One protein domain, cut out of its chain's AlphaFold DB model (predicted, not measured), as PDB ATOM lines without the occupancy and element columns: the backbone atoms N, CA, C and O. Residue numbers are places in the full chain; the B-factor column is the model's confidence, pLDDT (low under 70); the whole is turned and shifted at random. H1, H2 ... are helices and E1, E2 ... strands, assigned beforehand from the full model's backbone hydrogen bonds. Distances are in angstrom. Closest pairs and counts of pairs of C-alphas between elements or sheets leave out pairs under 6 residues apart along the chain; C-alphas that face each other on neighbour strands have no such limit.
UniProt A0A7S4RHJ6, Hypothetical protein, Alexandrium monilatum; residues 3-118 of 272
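Overview. This is residues 3 to 118 of the 272 residues of the protein "Hypothetical protein" of Alexandrium monilatum (UniProt A0A7S4RHJ6). A helical hairpin, H3 and H4, is the middle of the domain, with a small three-stranded meander on each side of it: E1, E2 and E3 on the side toward the first residues, and E4, E5 and E6 on the other. H2 lies at the far end of the row, next to E1, with the short H1 by its first turn, and the short H5 packs on H3. The 116 printed residues hold five named helices and six named strands, in the order H1, H2, E1, E2, E3, H3, H4, E4, E5, E6, H5. Both sheets are antiparallel, in the orders E1 - E2 - E3 and E4 - E5 - E6, and the class is mixed, helices and strands. The whole is compact, with a radius of gyration of the C-alphas of 15.0 A and spans of 42 by 31 by 26 A.

Arrangement. H1, residues 3 to 7, and H2, residues 11 to 23, touch; the closest C-alphas are those of Ala 5 and Ser 14, 5.2 A apart, and H2 touches H1 with residues 11 to 14 alone. E1, residues 26 to 29, E2, residues 34 to 37, and E3, residues 42 to 44, form a meander, each strand the antiparallel neighbour of the one before. E1 and E2 are a hairpin, with N 27 and O 36 within hydrogen-bond range at 2.8 A. E2 and E3 are a hairpin too, with N 35 and O 43 at 2.9 A. H2 is on this sheet but over none of its strands, at a height over the sheet of 5.2 A; its closest C-alpha to E1 is Leu 21, 7.0 A from that of Asp 27. H3, residues 56 to 71, and H4, residues 75 to 87, form a helical hairpin. They touch, with the C-alphas of Arg 66 and Ser 78 closest at 4.6 A, and run opposite ways at a shallow tilt of 24 degrees. H4 only grazes the sheet of E1, E2 and E3, with residues 76 to 85; the closest C-alphas of E3 and H4 are those of Val 44 and Ile 81, 6.5 A apart. E4, residues 90 to 93, E5, residues 98 to 101, and E6, residues 106 to 108, form the second meander. N 91 and O 100 are 2.7 A apart across the hairpin E4 and E5, and N 99 and O 107 are 2.8 A apart across the hairpin E5 and E6. H4 is on this sheet, over none of its strands, and H3 only grazes it with residues 56 to 63. H5, residues 112 to 116, touches H3, with the C-alphas of Val 64 and Ile 115 closest at 6.8 A. H2 is apart from both H3 and H4. In H1, H2, H3, H4 and H5 every O i to N i+4 pair is within hydrogen-bond range.

Along the chain. H1 begins at C-alpha 3, at (98.039, 135.104, 107.951). H2 is 18.2 A from first to last C-alpha. E1 measures 10.0 A, E2 10.4 A and E3 7.3 A. H3, the longest helix, starts at C-alpha 56, at (114.585, 135.908, 111.540), and measures 22.5 A, while H4 measures 18.1 A. E4 measures 9.8 A, E5 10.4 A and E6 7.2 A. H5 ends at C-alpha 116, at (115.360, 133.049, 131.434); H1 and H5 measure 6.1 A and 6.4 A.

Size, cuts and confidence. The two C-alphas farthest apart are those of Val 12 and Arg 95, at 43.9 A. The printed part runs from residue 3 to 118 and has no cut. The link from E3 to H3, with 11 residues, is long; the other links are tight. The mean pLDDT of the printed part is 86.2, and residues 49 to 52 and 116 to 118 are under 70.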
ATOM      1  N   GLU A   3      96.730 134.442 108.042       85.25
ATOM      2  CA  GLU A   3      98.039 135.104 107.951       85.25
ATOM      3  C   GLU A   3      98.200 135.947 106.674       85.25
ATOM      4  O   GLU A   3      98.896 136.960 106.688       85.25
ATOM      5  N   GLN A   4      97.493 135.603 105.593       83.44
ATOM      6  CA  GLN A   4      97.438 136.417 104.376       83.44
ATOM      7  C   GLN A   4      96.678 137.732 104.607       83.44
ATOM      8  O   GLN A   4      97.144 138.784 104.177       83.44
ATOM      9  N   ALA A   5      95.553 137.694 105.330       83.94
ATOM     10  CA  ALA A   5      94.805 138.899 105.698       83.94
ATOM     11  C   ALA A   5      95.646 139.815 106.607       83.94
ATOM     12  O   ALA A   5      95.715 141.022 106.384       83.94
ATOM     13  N   ARG A   6      96.396 139.235 107.558       84.06
ATOM     14  CA  ARG A   6      97.362 139.981 108.386       84.06
ATOM     15  C   ARG A   6      98.470 140.623 107.554       84.06
ATOM     16  O   ARG A   6      98.804 141.782 107.790       84.06
ATOM     17  N   ALA A   7      99.019 139.904 106.573       83.50
ATOM     18  CA  ALA A   7     100.033 140.440 105.667       83.50
ATOM     19  C   ALA A   7      99.502 141.619 104.829       83.50
ATOM     20  O   ALA A   7     100.231 142.578 104.582       83.50
ATOM     21  N   GLN A   8      98.220 141.583 104.455       86.62
ATOM     22  CA  GLN A   8      97.521 142.656 103.738       86.62
ATOM     23  C   GLN A   8      97.005 143.783 104.652       86.62
ATOM     24  O   GLN A   8      96.440 144.754 104.155       86.62
ATOM     25  N   LYS A   9      97.225 143.690 105.973       87.38
ATOM     26  CA  LYS A   9      96.685 144.604 106.999       87.38
ATOM     27  C   LYS A   9      95.152 144.654 107.045       87.38
ATOM     28  O   LYS A   9      94.583 145.606 107.575       87.38
ATOM     29  N   ASP A  10      94.486 143.621 106.539       90.62
ATOM     30  CA  ASP A  10      93.046 143.442 106.695       90.62
ATOM     31  C   ASP A  10      92.759 142.782 108.049       90.62
ATOM     32  O   ASP A  10      92.618 141.562 108.191       90.62
ATOM     33  N   TRP A  11      92.747 143.616 109.089       89.19
ATOM     34  CA  TRP A  11      92.537 143.171 110.465       89.19
ATOM     35  C   TRP A  11      91.132 142.614 110.679       89.19
ATOM     36  O   TRP A  11      90.979 141.619 111.380       89.19
ATOM     37  N   VAL A  12      90.127 143.196 110.019       93.69
ATOM     38  CA  VAL A  12      88.729 142.769 110.138       93.69
ATOM     39  C   VAL A  12      88.565 141.357 109.589       93.69
ATOM     40  O   VAL A  12      87.985 140.497 110.253       93.69
ATOM     41  N   GLN A  13      89.107 141.082 108.402       89.62
ATOM     42  CA  GLN A  13      89.067 139.739 107.834       89.62
ATOM     43  C   GLN A  13      89.931 138.751 108.627       89.62
ATOM     44  O   GLN A  13      89.537 137.600 108.807       89.62
ATOM     45  N   SER A  14      91.083 139.182 109.153       89.56
ATOM     46  CA  SER A  14      91.900 138.334 110.029       89.56
ATOM     47  C   SER A  14      91.176 137.949 111.321       89.56
ATOM     48  O   SER A  14      91.364 136.826 111.792       89.56
ATOM     49  N   ASP A  15      90.419 138.864 111.924       90.94
ATOM     50  CA  ASP A  15      89.676 138.592 113.155       90.94
ATOM     51  C   ASP A  15      88.494 137.664 112.880       90.94
ATOM     52  O   ASP A  15      88.339 136.671 113.587       90.94
ATOM     53  N   LYS A  16      87.754 137.885 111.783       93.44
ATOM     54  CA  LYS A  16      86.710 136.950 111.328       93.44
ATOM     55  C   LYS A  16      87.250 135.531 111.158       93.44
ATOM     56  O   LYS A  16      86.696 134.593 111.716       93.44
ATOM     57  N   LEU A  17      88.381 135.380 110.464       90.94
ATOM     58  CA  LEU A  17      89.016 134.075 110.259       90.94
ATOM     59  C   LEU A  17      89.507 133.444 111.571       90.94
ATOM     60  O   LEU A  17      89.484 132.224 111.705       90.94
ATOM     61  N   ARG A  18      89.953 134.243 112.551       91.12
ATOM     62  CA  ARG A  18      90.298 133.733 113.888       91.12
ATOM     63  C   ARG A  18      89.056 133.193 114.593       91.12
ATOM     64  O   ARG A  18      89.119 132.118 115.180       91.12
ATOM     65  N   ASP A  19      87.955 133.933 114.546       92.56
ATOM     66  CA  ASP A  19      86.726 133.564 115.241       92.56
ATOM     67  C   ASP A  19      86.061 132.338 114.582       92.56
ATOM     68  O   ASP A  19      85.580 131.454 115.289       92.56
ATOM     69  N   GLU A  20      86.133 132.211 113.253       92.19
ATOM     70  CA  GLU A  20      85.736 131.003 112.511       92.19
ATOM     71  C   GLU A  20      86.579 129.781 112.899       92.19
ATOM     72  O   GLU A  20      86.033 128.722 113.207       92.19
ATOM     73  N   LEU A  21      87.911 129.918 112.943       90.62
ATOM     74  CA  LEU A  21      88.800 128.834 113.376       90.62
ATOM     75  C   LEU A  21      88.499 128.417 114.818       90.62
ATOM     76  O   LEU A  21      88.406 127.224 115.108       90.62
ATOM     77  N   ARG A  22      88.233 129.388 115.695       91.81
ATOM     78  CA  ARG A  22      87.818 129.127 117.074       91.81
ATOM     79  C   ARG A  22      86.482 128.390 117.148       91.81
ATOM     80  O   ARG A  22      86.344 127.470 117.953       91.81
ATOM     81  N   ALA A  23      85.515 128.748 116.303       90.81
ATOM     82  CA  ALA A  23      84.233 128.051 116.207       90.81
ATOM     83  C   ALA A  23      84.398 126.592 115.742       90.81
ATOM     84  O   ALA A  23      83.699 125.709 116.234       90.81
ATOM     85  N   LEU A  24      85.377 126.324 114.871       90.44
ATOM     86  CA  LEU A  24      85.779 124.975 114.453       90.44
ATOM     87  C   LEU A  24      86.626 124.230 115.505       90.44
ATOM     88  O   LEU A  24      87.018 123.086 115.285       90.44
ATOM     89  N   GLY A  25      86.889 124.848 116.660       89.56
ATOM     90  CA  GLY A  25      87.650 124.254 117.758       89.56
ATOM     91  C   GLY A  25      89.165 124.396 117.627       89.56
ATOM     92  O   GLY A  25      89.882 123.640 118.278       89.56
ATOM     93  N   VAL A  26      89.653 125.328 116.807       92.25
ATOM     94  CA  VAL A  26      91.075 125.657 116.654       92.25
ATOM     95  C   VAL A  26      91.378 126.986 117.343       92.25
ATOM     96  O   VAL A  26      90.939 128.048 116.906       92.25
ATOM     97  N   ASP A  27      92.171 126.935 118.406       90.75
ATOM     98  CA  ASP A  27      92.653 128.102 119.136       90.75
ATOM     99  C   ASP A  27      94.039 128.520 118.624       90.75
ATOM    100  O   ASP A  27      94.950 127.701 118.479       90.75
ATOM    101  N   ILE A  28      94.210 129.817 118.355       89.31
ATOM    102  CA  ILE A  28      95.462 130.401 117.861       89.31
ATOM    103  C   ILE A  28      96.103 131.243 118.961       89.31
ATOM    104  O   ILE A  28      95.489 132.171 119.489       89.31
ATOM    105  N   PHE A  29      97.373 130.972 119.243       88.19
ATOM    106  CA  PHE A  29      98.175 131.663 120.243       88.19
ATOM    107  C   PHE A  29      99.229 132.527 119.546       88.19
ATOM    108  O   PHE A  29     100.364 132.109 119.354       88.19
ATOM    109  N   ASP A  30      98.873 133.759 119.170       83.69
ATOM    110  CA  ASP A  30      99.752 134.644 118.382       83.69
ATOM    111  C   ASP A  30     101.113 134.923 119.030       83.69
ATOM    112  O   ASP A  30     102.130 134.955 118.341       83.69
ATOM    113  N   LYS A  31     101.137 135.127 120.356       81.31
ATOM    114  CA  LYS A  31     102.381 135.372 121.110       81.31
ATOM    115  C   LYS A  31     103.309 134.166 121.079       81.31
ATOM    116  O   LYS A  31     104.524 134.319 121.029       81.31
ATOM    117  N   GLU A  32     102.713 132.985 121.128       79.19
ATOM    118  CA  GLU A  32     103.425 131.722 121.082       79.19
ATOM    119  C   GLU A  32     103.582 131.227 119.646       79.19
ATOM    120  O   GLU A  32     104.222 130.217 119.444       79.19
ATOM    121  N   LYS A  33     103.060 131.915 118.625       86.19
ATOM    122  CA  LYS A  33     103.141 131.463 117.228       86.19
ATOM    123  C   LYS A  33     102.756 129.982 117.056       86.19
ATOM    124  O   LYS A  33     103.304 129.307 116.196       86.19
ATOM    125  N   ILE A  34     101.797 129.488 117.837       87.81
ATOM    126  CA  ILE A  34     101.274 128.120 117.736       87.81
ATOM    127  C   ILE A  34      99.755 128.137 117.642       87.81
ATOM    128  O   ILE A  34      99.095 129.082 118.076       87.81
ATOM    129  N   TRP A  35      99.191 127.071 117.097       90.69
ATOM    130  CA  TRP A  35      97.762 126.800 117.145       90.69
ATOM    131  C   TRP A  35      97.523 125.407 117.718       90.69
ATOM    132  O   TRP A  35      98.356 124.508 117.584       90.69
ATOM    133  N   ARG A  36      96.386 125.235 118.390       90.31
ATOM    134  CA  ARG A  36      95.956 123.963 118.971       90.31
ATOM    135  C   ARG A  36      94.503 123.715 118.599       90.31
ATOM    136  O   ARG A  36      93.669 124.602 118.720       90.31
ATOM    137  N   SER A  37      94.203 122.511 118.147       92.31
ATOM    138  CA  SER A  37      92.854 122.026 117.883       92.31
ATOM    139  C   SER A  37      92.334 121.243 119.081       92.31
ATOM    140  O   SER A  37      93.072 120.499 119.730       92.31
ATOM    141  N   ARG A  38      91.024 121.309 119.314       88.00
ATOM    142  CA  ARG A  38      90.309 120.463 120.278       88.00
ATOM    143  C   ARG A  38      90.424 118.970 119.959       88.00
ATOM    144  O   ARG A  38      90.257 118.145 120.849       88.00
ATOM    145  N   THR A  39      90.737 118.619 118.712       85.44
ATOM    146  CA  THR A  39      91.007 117.236 118.288       85.44
ATOM    147  C   THR A  39      92.400 116.733 118.688       85.44
ATOM    148  O   THR A  39      92.728 115.586 118.404       85.44
ATOM    149  N   GLY A  40      93.227 117.575 119.321       81.06
ATOM    150  CA  GLY A  40      94.596 117.249 119.730       81.06
ATOM    151  C   GLY A  40      95.664 117.576 118.684       81.06
ATOM    152  O   GLY A  40      96.848 117.498 118.993       81.06
ATOM    153  N   ALA A  41      95.275 117.980 117.469       83.62
ATOM    154  CA  ALA A  41      96.223 118.473 116.473       83.62
ATOM    155  C   ALA A  41      96.798 119.831 116.899       83.62
ATOM    156  O   ALA A  41      96.079 120.680 117.422       83.62
ATOM    157  N   SER A  42      98.076 120.064 116.642       86.31
ATOM    158  CA  SER A  42      98.731 121.343 116.899       86.31
ATOM    159  C   SER A  42      99.756 121.632 115.819       86.31
ATOM    160  O   SER A  42     100.208 120.723 115.125       86.31
ATOM    161  N   GLY A  43     100.126 122.899 115.689       86.88
ATOM    162  CA  GLY A  43     101.134 123.313 114.729       86.88
ATOM    163  C   GLY A  43     101.666 124.705 115.016       86.88
ATOM    164  O   GLY A  43     101.247 125.385 115.959       86.88
ATOM    165  N   VAL A  44     102.592 125.131 114.167       87.56
ATOM    166  CA  VAL A  44     103.216 126.450 114.225       87.56
ATOM    167  C   VAL A  44     102.499 127.416 113.278       87.56
ATOM    168  O   VAL A  44     102.006 127.040 112.217       87.56
ATOM    169  N   VAL A  45     102.430 128.688 113.661       85.38
ATOM    170  CA  VAL A  45     101.920 129.788 112.840       85.38
ATOM    171  C   VAL A  45     103.104 130.552 112.259       85.38
ATOM    172  O   VAL A  45     103.667 131.444 112.897       85.38
ATOM    173  N   ILE A  46     103.475 130.213 111.027       83.19
ATOM    174  CA  ILE A  46     104.468 130.958 110.248       83.19
ATOM    175  C   ILE A  46     103.739 132.008 109.402       83.19
ATOM    176  O   ILE A  46     102.706 131.719 108.795       83.19
ATOM    177  N   GLY A  47     104.241 133.246 109.389       78.06
ATOM    178  CA  GLY A  47     103.633 134.335 108.634       78.06
ATOM    179  C   GLY A  47     103.527 134.041 107.134       78.06
ATOM    180  O   GLY A  47     104.369 133.374 106.535       78.06
ATOM    181  N   TYR A  48     102.489 134.581 106.496       73.56
ATOM    182  CA  TYR A  48     102.272 134.408 105.061       73.56
ATOM    183  C   TYR A  48     103.151 135.379 104.259       73.56
ATOM    184  O   TYR A  48     102.841 136.568 104.168       73.56
ATOM    185  N   ARG A  49     104.251 134.883 103.673       67.62
ATOM    186  CA  ARG A  49     105.162 135.681 102.819       67.62
ATOM    187  C   ARG A  49     105.519 135.053 101.464       67.62
ATOM    188  O   ARG A  49     106.551 135.386 100.884       67.62
ATOM    189  N   GLY A  50     104.668 134.191 100.911       64.50
ATOM    190  CA  GLY A  50     104.939 133.564  99.611       64.50
ATOM    191  C   GLY A  50     106.291 132.833  99.609       64.50
ATOM    192  O   GLY A  50     106.549 132.032 100.499       64.50
ATOM    193  N   ALA A  51     107.162 133.139  98.643       60.41
ATOM    194  CA  ALA A  51     108.456 132.471  98.457       60.41
ATOM    195  C   ALA A  51     109.572 132.885  99.447       60.41
ATOM    196  O   ALA A  51     110.666 132.337  99.379       60.41
ATOM    197  N   GLY A  52     109.334 133.852 100.344       66.81
ATOM    198  CA  GLY A  52     110.379 134.422 101.211       66.81
ATOM    199  C   GLY A  52     110.691 133.651 102.501       66.81
ATOM    200  O   GLY A  52     111.600 134.046 103.225       66.81
ATOM    201  N   GLY A  53     109.941 132.588 102.811       77.19
ATOM    202  CA  GLY A  53     110.124 131.810 104.041       77.19
ATOM    203  C   GLY A  53     109.869 132.599 105.343       77.19
ATOM    204  O   GLY A  53     109.381 133.736 105.314       77.19
ATOM    205  N   PRO A  54     110.160 131.993 106.509       83.69
ATOM    206  CA  PRO A  54     110.005 132.630 107.815       83.69
ATOM    207  C   PRO A  54     111.041 133.743 108.041       83.69
ATOM    208  O   PRO A  54     112.186 133.686 107.579       83.69
ATOM    209  N   THR A  55     110.648 134.782 108.777       84.94
ATOM    210  CA  THR A  55     111.552 135.881 109.162       84.94
ATOM    211  C   THR A  55     112.493 135.482 110.298       84.94
ATOM    212  O   THR A  55     112.167 134.602 111.087       84.94
ATOM    213  N   ASP A  56     113.625 136.177 110.451       84.88
ATOM    214  CA  ASP A  56     114.585 135.908 111.540       84.88
ATOM    215  C   ASP A  56     113.944 136.000 112.925       84.88
ATOM    216  O   ASP A  56     114.243 135.205 113.814       84.88
ATOM    217  N   LEU A  57     113.013 136.942 113.100       84.19
ATOM    218  CA  LEU A  57     112.263 137.087 114.342       84.19
ATOM    219  C   LEU A  57     111.371 135.867 114.607       84.19
ATOM    220  O   LEU A  57     111.293 135.403 115.742       84.19
ATOM    221  N   GLU A  58     110.705 135.343 113.576       86.56
ATOM    222  CA  GLU A  58     109.879 134.137 113.694       86.56
ATOM    223  C   GLU A  58     110.737 132.915 113.994       86.56
ATOM    224  O   GLU A  58     110.422 132.174 114.920       86.56
ATOM    225  N   ILE A  59     111.857 132.756 113.289       89.94
ATOM    226  CA  ILE A  59     112.804 131.664 113.517       89.94
ATOM    227  C   ILE A  59     113.335 131.720 114.950       89.94
ATOM    228  O   ILE A  59     113.218 130.742 115.681       89.94
ATOM    229  N   SER A  60     113.843 132.874 115.392       87.44
ATOM    230  CA  SER A  60     114.356 133.060 116.754       87.44
ATOM    231  C   SER A  60     113.289 132.758 117.812       87.44
ATOM    232  O   SER A  60     113.545 132.023 118.766       87.44
ATOM    233  N   THR A  61     112.059 133.241 117.607       87.94
ATOM    234  CA  THR A  61     110.932 132.990 118.519       87.94
ATOM    235  C   THR A  61     110.620 131.496 118.632       87.94
ATOM    236  O   THR A  61     110.472 130.979 119.739       87.94
ATOM    237  N   LEU A  62     110.556 130.789 117.503       89.94
ATOM    238  CA  LEU A  62     110.257 129.357 117.467       89.94
ATOM    239  C   LEU A  62     111.392 128.521 118.055       89.94
ATOM    240  O   LEU A  62     111.138 127.579 118.801       89.94
ATOM    241  N   VAL A  63     112.645 128.903 117.809       91.62
ATOM    242  CA  VAL A  63     113.807 128.257 118.425       91.62
ATOM    243  C   VAL A  63     113.781 128.436 119.951       91.62
ATOM    244  O   VAL A  63     113.980 127.464 120.676       91.62
ATOM    245  N   VAL A  64     113.459 129.630 120.466       90.06
ATOM    246  CA  VAL A  64     113.289 129.856 121.918       90.06
ATOM    247  C   VAL A  64     112.190 128.964 122.495       90.06
ATOM    248  O   VAL A  64     112.361 128.378 123.565       90.06
ATOM    249  N   GLN A  65     111.051 128.858 121.815       88.75
ATOM    250  CA  GLN A  65     109.933 128.040 122.282       88.75
ATOM    251  C   GLN A  65     110.238 126.552 122.258       88.75
ATOM    252  O   GLN A  65     109.892 125.856 123.210       88.75
ATOM    253  N   ARG A  66     110.934 126.076 121.223       91.75
ATOM    254  CA  ARG A  66     111.446 124.709 121.176       91.75
ATOM    255  C   ARG A  66     112.312 124.422 122.396       91.75
ATOM    256  O   ARG A  66     112.096 123.420 123.071       91.75
ATOM    257  N   GLU A  67     113.252 125.307 122.720       92.19
ATOM    258  CA  GLU A  67     114.116 125.116 123.885       92.19
ATOM    259  C   GLU A  67     113.329 125.166 125.203       92.19
ATOM    260  O   GLU A  67     113.596 124.367 126.097       92.19
ATOM    261  N   ARG A  68     112.294 126.011 125.317       88.19
ATOM    262  CA  ARG A  68     111.370 125.977 126.467       88.19
ATOM    263  C   ARG A  68     110.629 124.644 126.574       88.19
ATOM    264  O   ARG A  68     110.577 124.090 127.667       88.19
ATOM    265  N   ALA A  69     110.115 124.122 125.462       87.94
ATOM    266  CA  ALA A  69     109.404 122.848 125.415       87.94
ATOM    267  C   ALA A  69     110.316 121.675 125.810       87.94
ATOM    268  O   ALA A  69     109.932 120.832 126.616       87.94
ATOM    269  N   ARG A  70     111.573 121.662 125.339       89.31
ATOM    270  CA  ARG A  70     112.570 120.659 125.755       89.31
ATOM    271  C   ARG A  70     112.855 120.705 127.251       89.31
ATOM    272  O   ARG A  70     112.968 119.658 127.877       89.31
ATOM    273  N   GLN A  71     112.966 121.903 127.818       87.81
ATOM    274  CA  GLN A  71     113.243 122.087 129.245       87.81
ATOM    275  C   GLN A  71     112.059 121.679 130.122       87.81
ATOM    276  O   GLN A  71     112.259 121.115 131.193       87.81
ATOM    277  N   SER A  72     110.825 121.902 129.661       87.25
ATOM    278  CA  SER A  72     109.623 121.433 130.356       87.25
ATOM    279  C   SER A  72     109.312 119.948 130.127       87.25
ATOM    280  O   SER A  72     108.318 119.461 130.656       87.25
ATOM    281  N   GLY A  73     110.121 119.230 129.337       88.50
ATOM    282  CA  GLY A  73     109.895 117.822 128.988       88.50
ATOM    283  C   GLY A  73     108.791 117.588 127.946       88.50
ATOM    284  O   GLY A  73     108.398 116.447 127.719       88.50
ATOM    285  N   ASP A  74     108.303 118.643 127.290       87.88
ATOM    286  CA  ASP A  74     107.331 118.565 126.197       87.88
ATOM    287  C   ASP A  74     108.054 118.317 124.861       87.88
ATOM    288  O   ASP A  74     108.186 119.183 123.988       87.88
ATOM    289  N   PHE A  75     108.593 117.104 124.730       89.06
ATOM    290  CA  PHE A  75     109.278 116.660 123.519       89.06
ATOM    291  C   PHE A  75     108.377 116.645 122.272       89.06
ATOM    292  O   PHE A  75     108.864 117.096 121.235       89.06
ATOM    293  N   PRO A  76     107.088 116.241 122.337       89.50
ATOM    294  CA  PRO A  76     106.191 116.310 121.182       89.50
ATOM    295  C   PRO A  76     106.071 117.723 120.600       89.50
ATOM    296  O   PRO A  76     106.207 117.901 119.391       89.50
ATOM    297  N   THR A  77     105.893 118.744 121.445       85.56
ATOM    298  CA  THR A  77     105.844 120.139 120.981       85.56
ATOM    299  C   THR A  77     107.192 120.590 120.415       85.56
ATOM    300  O   THR A  77     107.239 121.268 119.389       85.56
ATOM    301  N   SER A  78     108.308 120.194 121.038       89.75
ATOM    302  CA  SER A  78     109.652 120.485 120.518       89.75
ATOM    303  C   SER A  78     109.890 119.876 119.130       89.75
ATOM    304  O   SER A  78     110.448 120.543 118.254       89.75
ATOM    305  N   ASP A  79     109.498 118.617 118.927       91.19
ATOM    306  CA  ASP A  79     109.651 117.919 117.649       91.19
ATOM    307  C   ASP A  79     108.745 118.528 116.577       91.19
ATOM    308  O   ASP A  79     109.226 118.827 115.488       91.19
ATOM    309  N   MET A  80     107.492 118.847 116.916       91.75
ATOM    310  CA  MET A  80     106.582 119.580 116.032       91.75
ATOM    311  C   MET A  80     107.200 120.905 115.558       91.75
ATOM    312  O   MET A  80     107.217 121.182 114.362       91.75
ATOM    313  N   ILE A  81     107.759 121.715 116.468       91.06
ATOM    314  CA  ILE A  81     108.395 122.991 116.098       91.06
ATOM    315  C   ILE A  81     109.606 122.763 115.181       91.06
ATOM    316  O   ILE A  81     109.792 123.503 114.214       91.06
ATOM    317  N   ARG A  82     110.434 121.750 115.466       92.44
ATOM    318  CA  ARG A  82     111.593 121.403 114.629       92.44
ATOM    319  C   ARG A  82     111.157 121.003 113.221       92.44
ATOM    320  O   ARG A  82     111.778 121.439 112.255       92.44
ATOM    321  N   ASP A  83     110.131 120.171 113.110       91.38
ATOM    322  CA  ASP A  83     109.694 119.613 111.836       91.38
ATOM    323  C   ASP A  83     109.016 120.689 110.965       91.38
ATOM    324  O   ASP A  83     109.293 120.763 109.769       91.38
ATOM    325  N   GLU A  84     108.248 121.602 111.571       90.50
ATOM    326  CA  GLU A  84     107.689 122.789 110.902       90.50
ATOM    327  C   GLU A  84     108.781 123.760 110.429       90.50
ATOM    328  O   GLU A  84     108.763 124.225 109.288       90.50
ATOM    329  N   LEU A  85     109.785 124.036 111.272       90.44
ATOM    330  CA  LEU A  85     110.937 124.853 110.877       90.44
ATOM    331  C   LEU A  85     111.695 124.210 109.710       90.44
ATOM    332  O   LEU A  85     112.022 124.898 108.744       90.44
ATOM    333  N   LYS A  86     111.895 122.889 109.744       90.50
ATOM    334  CA  LYS A  86     112.532 122.140 108.656       90.50
ATOM    335  C   LYS A  86     111.719 122.197 107.363       90.50
ATOM    336  O   LYS A  86     112.299 122.414 106.301       90.50
ATOM    337  N   ALA A  87     110.395 122.049 107.439       87.69
ATOM    338  CA  ALA A  87     109.497 122.195 106.293       87.69
ATOM    339  C   ALA A  87     109.543 123.614 105.698       87.69
ATOM    340  O   ALA A  87     109.436 123.785 104.485       87.69
ATOM    341  N   ALA A  88     109.782 124.621 106.540       85.19
ATOM    342  CA  ALA A  88     109.980 126.010 106.141       85.19
ATOM    343  C   ALA A  88     111.408 126.332 105.643       85.19
ATOM    344  O   ALA A  88     111.709 127.496 105.376       85.19
ATOM    345  N   GLY A  89     112.284 125.328 105.513       88.12
ATOM    346  CA  GLY A  89     113.660 125.486 105.028       88.12
ATOM    347  C   GLY A  89     114.680 125.852 106.110       88.12
ATOM    348  O   GLY A  89     115.773 126.298 105.778       88.12
ATOM    349  N   VAL A  90     114.351 125.678 107.391       90.19
ATOM    350  CA  VAL A  90     115.216 126.005 108.534       90.19
ATOM    351  C   VAL A  90     115.678 124.733 109.242       90.19
ATOM    352  O   VAL A  90     114.901 124.017 109.867       90.19
ATOM    353  N   GLU A  91     116.973 124.457 109.178       92.31
ATOM    354  CA  GLU A  91     117.624 123.350 109.866       92.31
ATOM    355  C   GLU A  91     118.140 123.787 111.243       92.31
ATOM    356  O   GLU A  91     118.870 124.770 111.376       92.31
ATOM    357  N   ILE A  92     117.793 123.032 112.287       91.94
ATOM    358  CA  ILE A  92     118.299 123.245 113.648       91.94
ATOM    359  C   ILE A  92     119.456 122.278 113.905       91.94
ATOM    360  O   ILE A  92     119.274 121.062 113.860       91.94
ATOM    361  N   ARG A  93     120.633 122.810 114.243       90.25
ATOM    362  CA  ARG A  93     121.831 122.031 114.579       90.25
ATOM    363  C   ARG A  93     122.134 122.128 116.066       90.25
ATOM    364  O   ARG A  93     122.917 122.963 116.515       90.25
ATOM    365  N   ASP A  94     121.551 121.214 116.838       87.06
ATOM    366  CA  ASP A  94     121.729 121.157 118.297       87.06
ATOM    367  C   ASP A  94     123.197 121.009 118.723       87.06
ATOM    368  O   ASP A  94     123.626 121.634 119.693       87.06
ATOM    369  N   ARG A  95     123.986 120.209 117.988       86.94
ATOM    370  CA  ARG A  95     125.411 119.987 118.295       86.94
ATOM    371  C   ARG A  95     126.226 121.276 118.188       86.94
ATOM    372  O   ARG A  95     127.113 121.508 119.001       86.94
ATOM    373  N   GLU A  96     125.909 122.099 117.196       87.19
ATOM    374  CA  GLU A  96     126.596 123.361 116.902       87.19
ATOM    375  C   GLU A  96     125.956 124.550 117.638       87.19
ATOM    376  O   GLU A  96     126.488 125.654 117.604       87.19
ATOM    377  N   LYS A  97     124.827 124.330 118.331       88.94
ATOM    378  CA  LYS A  97     124.009 125.368 118.977       88.94
ATOM    379  C   LYS A  97     123.656 126.514 118.022       88.94
ATOM    380  O   LYS A  97     123.681 127.680 118.411       88.94
ATOM    381  N   MET A  98     123.303 126.186 116.783       92.25
ATOM    382  CA  MET A  98     122.897 127.165 115.774       92.25
ATOM    383  C   MET A  98     121.797 126.619 114.865       92.25
ATOM    384  O   MET A  98     121.624 125.410 114.727       92.25
ATOM    385  N   TRP A  99     121.039 127.516 114.251       93.12
ATOM    386  CA  TRP A  99     120.094 127.211 113.184       93.12
ATOM    387  C   TRP A  99     120.603 127.796 111.865       93.12
ATOM    388  O   TRP A  99     121.315 128.801 111.856       93.12
ATOM    389  N   GLN A 100     120.243 127.162 110.754       91.06
ATOM    390  CA  GLN A 100     120.610 127.571 109.403       91.06
ATOM    391  C   GLN A 100     119.403 127.443 108.475       91.06
ATOM    392  O   GLN A 100     118.739 126.417 108.442       91.06
ATOM    393  N   CYS A 101     119.131 128.483 107.704       89.00
ATOM    394  CA  CYS A 101     118.126 128.495 106.655       89.00
ATOM    395  C   CYS A 101     118.739 128.072 105.318       89.00
ATOM    396  O   CYS A 101     119.914 128.325 105.045       89.00
ATOM    397  N   SER A 102     117.918 127.501 104.442       85.25
ATOM    398  CA  SER A 102     118.290 127.144 103.070       85.25
ATOM    399  C   SER A 102     118.674 128.350 102.205       85.25
ATOM    400  O   SER A 102     119.316 128.180 101.174       85.25
ATOM    401  N   ASP A 103     118.296 129.563 102.615       81.75
ATOM    402  CA  ASP A 103     118.675 130.825 101.967       81.75
ATOM    403  C   ASP A 103     120.041 131.377 102.425       81.75
ATOM    404  O   ASP A 103     120.472 132.429 101.955       81.75
ATOM    405  N   GLY A 104     120.732 130.673 103.330       83.00
ATOM    406  CA  GLY A 104     122.042 131.051 103.860       83.00
ATOM    407  C   GLY A 104     122.005 131.844 105.170       83.00
ATOM    408  O   GLY A 104     123.060 132.032 105.781       83.00
ATOM    409  N   ARG A 105     120.829 132.272 105.658       87.31
ATOM    410  CA  ARG A 105     120.709 132.893 106.988       87.31
ATOM    411  C   ARG A 105     121.034 131.880 108.080       87.31
ATOM    412  O   ARG A 105     120.732 130.697 107.962       87.31
ATOM    413  N   SER A 106     121.648 132.329 109.164       89.81
ATOM    414  CA  SER A 106     121.917 131.482 110.326       89.81
ATOM    415  C   SER A 106     121.957 132.309 111.600       89.81
ATOM    416  O   SER A 106     122.137 133.525 111.556       89.81
ATOM    417  N   GLY A 107     121.791 131.647 112.737       87.94
ATOM    418  CA  GLY A 107     121.853 132.301 114.033       87.94
ATOM    419  C   GLY A 107     122.049 131.313 115.175       87.94
ATOM    420  O   GLY A 107     121.880 130.105 114.997       87.94
ATOM    421  N   PRO A 108     122.426 131.802 116.364       89.88
ATOM    422  CA  PRO A 108     122.632 130.946 117.519       89.88
ATOM    423  C   PRO A 108     121.300 130.417 118.060       89.88
ATOM    424  O   PRO A 108     120.278 131.109 118.061       89.88
ATOM    425  N   ILE A 109     121.332 129.195 118.585       89.81
ATOM    426  CA  ILE A 109     120.291 128.669 119.466       89.81
ATOM    427  C   ILE A 109     120.564 129.250 120.861       89.81
ATOM    428  O   ILE A 109     121.662 129.064 121.397       89.81
ATOM    429  N   PRO A 110     119.607 129.972 121.463       85.25
ATOM    430  CA  PRO A 110     119.791 130.572 122.771       85.25
ATOM    431  C   PRO A 110     119.981 129.500 123.840       85.25
ATOM    432  O   PRO A 110     119.299 128.477 123.867       85.25
ATOM    433  N   THR A 111     120.901 129.759 124.765       85.06
ATOM    434  CA  THR A 111     121.059 128.917 125.949       85.06
ATOM    435  C   THR A 111     119.884 129.113 126.901       85.06
ATOM    436  O   THR A 111     119.269 130.177 126.946       85.06
ATOM    437  N   TRP A 112     119.617 128.114 127.743       80.38
ATOM    438  CA  TRP A 112     118.575 128.206 128.770       80.38
ATOM    439  C   TRP A 112     118.707 129.455 129.658       80.38
ATOM    440  O   TRP A 112     117.729 130.158 129.903       80.38
ATOM    441  N   SER A 113     119.937 129.789 130.062       78.06
ATOM    442  CA  SER A 113     120.237 131.007 130.820       78.06
ATOM    443  C   SER A 113     119.828 132.291 130.087       78.06
ATOM    444  O   SER A 113     119.297 133.208 130.709       78.06
ATOM    445  N   ALA A 114     120.012 132.353 128.766       76.19
ATOM    446  CA  ALA A 114     119.601 133.495 127.954       76.19
ATOM    447  C   ALA A 114     118.070 133.578 127.802       76.19
ATOM    448  O   ALA A 114     117.507 134.671 127.768       76.19
ATOM    449  N   ILE A 115     117.382 132.432 127.760       77.56
ATOM    450  CA  ILE A 115     115.914 132.361 127.666       77.56
ATOM    451  C   ILE A 115     115.241 132.868 128.953       77.56
ATOM    452  O   ILE A 115     114.202 133.529 128.874       77.56
ATOM    453  N   LEU A 116     115.827 132.579 130.121       69.69
ATOM    454  CA  LEU A 116     115.360 133.049 131.434       69.69
ATOM    455  C   LEU A 116     115.504 134.567 131.605       69.69
ATOM    456  O   LEU A 116     114.602 135.210 132.133       69.69
ATOM    457  N   ASN A 117     116.594 135.146 131.100       60.16
ATOM    458  CA  ASN A 117     116.896 136.577 131.222       60.16
ATOM    459  C   ASN A 117     116.206 137.455 130.158       60.16
ATOM    460  O   ASN A 117     116.665 138.555 129.869       60.16
ATOM    461  N   GLY A 118     115.105 136.986 129.565       56.12
ATOM    462  CA  GLY A 118     114.304 137.788 128.634       56.12
ATOM    463  C   GLY A 118     114.663 137.644 127.155       56.12
ATOM    464  O   GLY A 118     114.109 138.381 126.347       56.12
TER     465      GLY A 118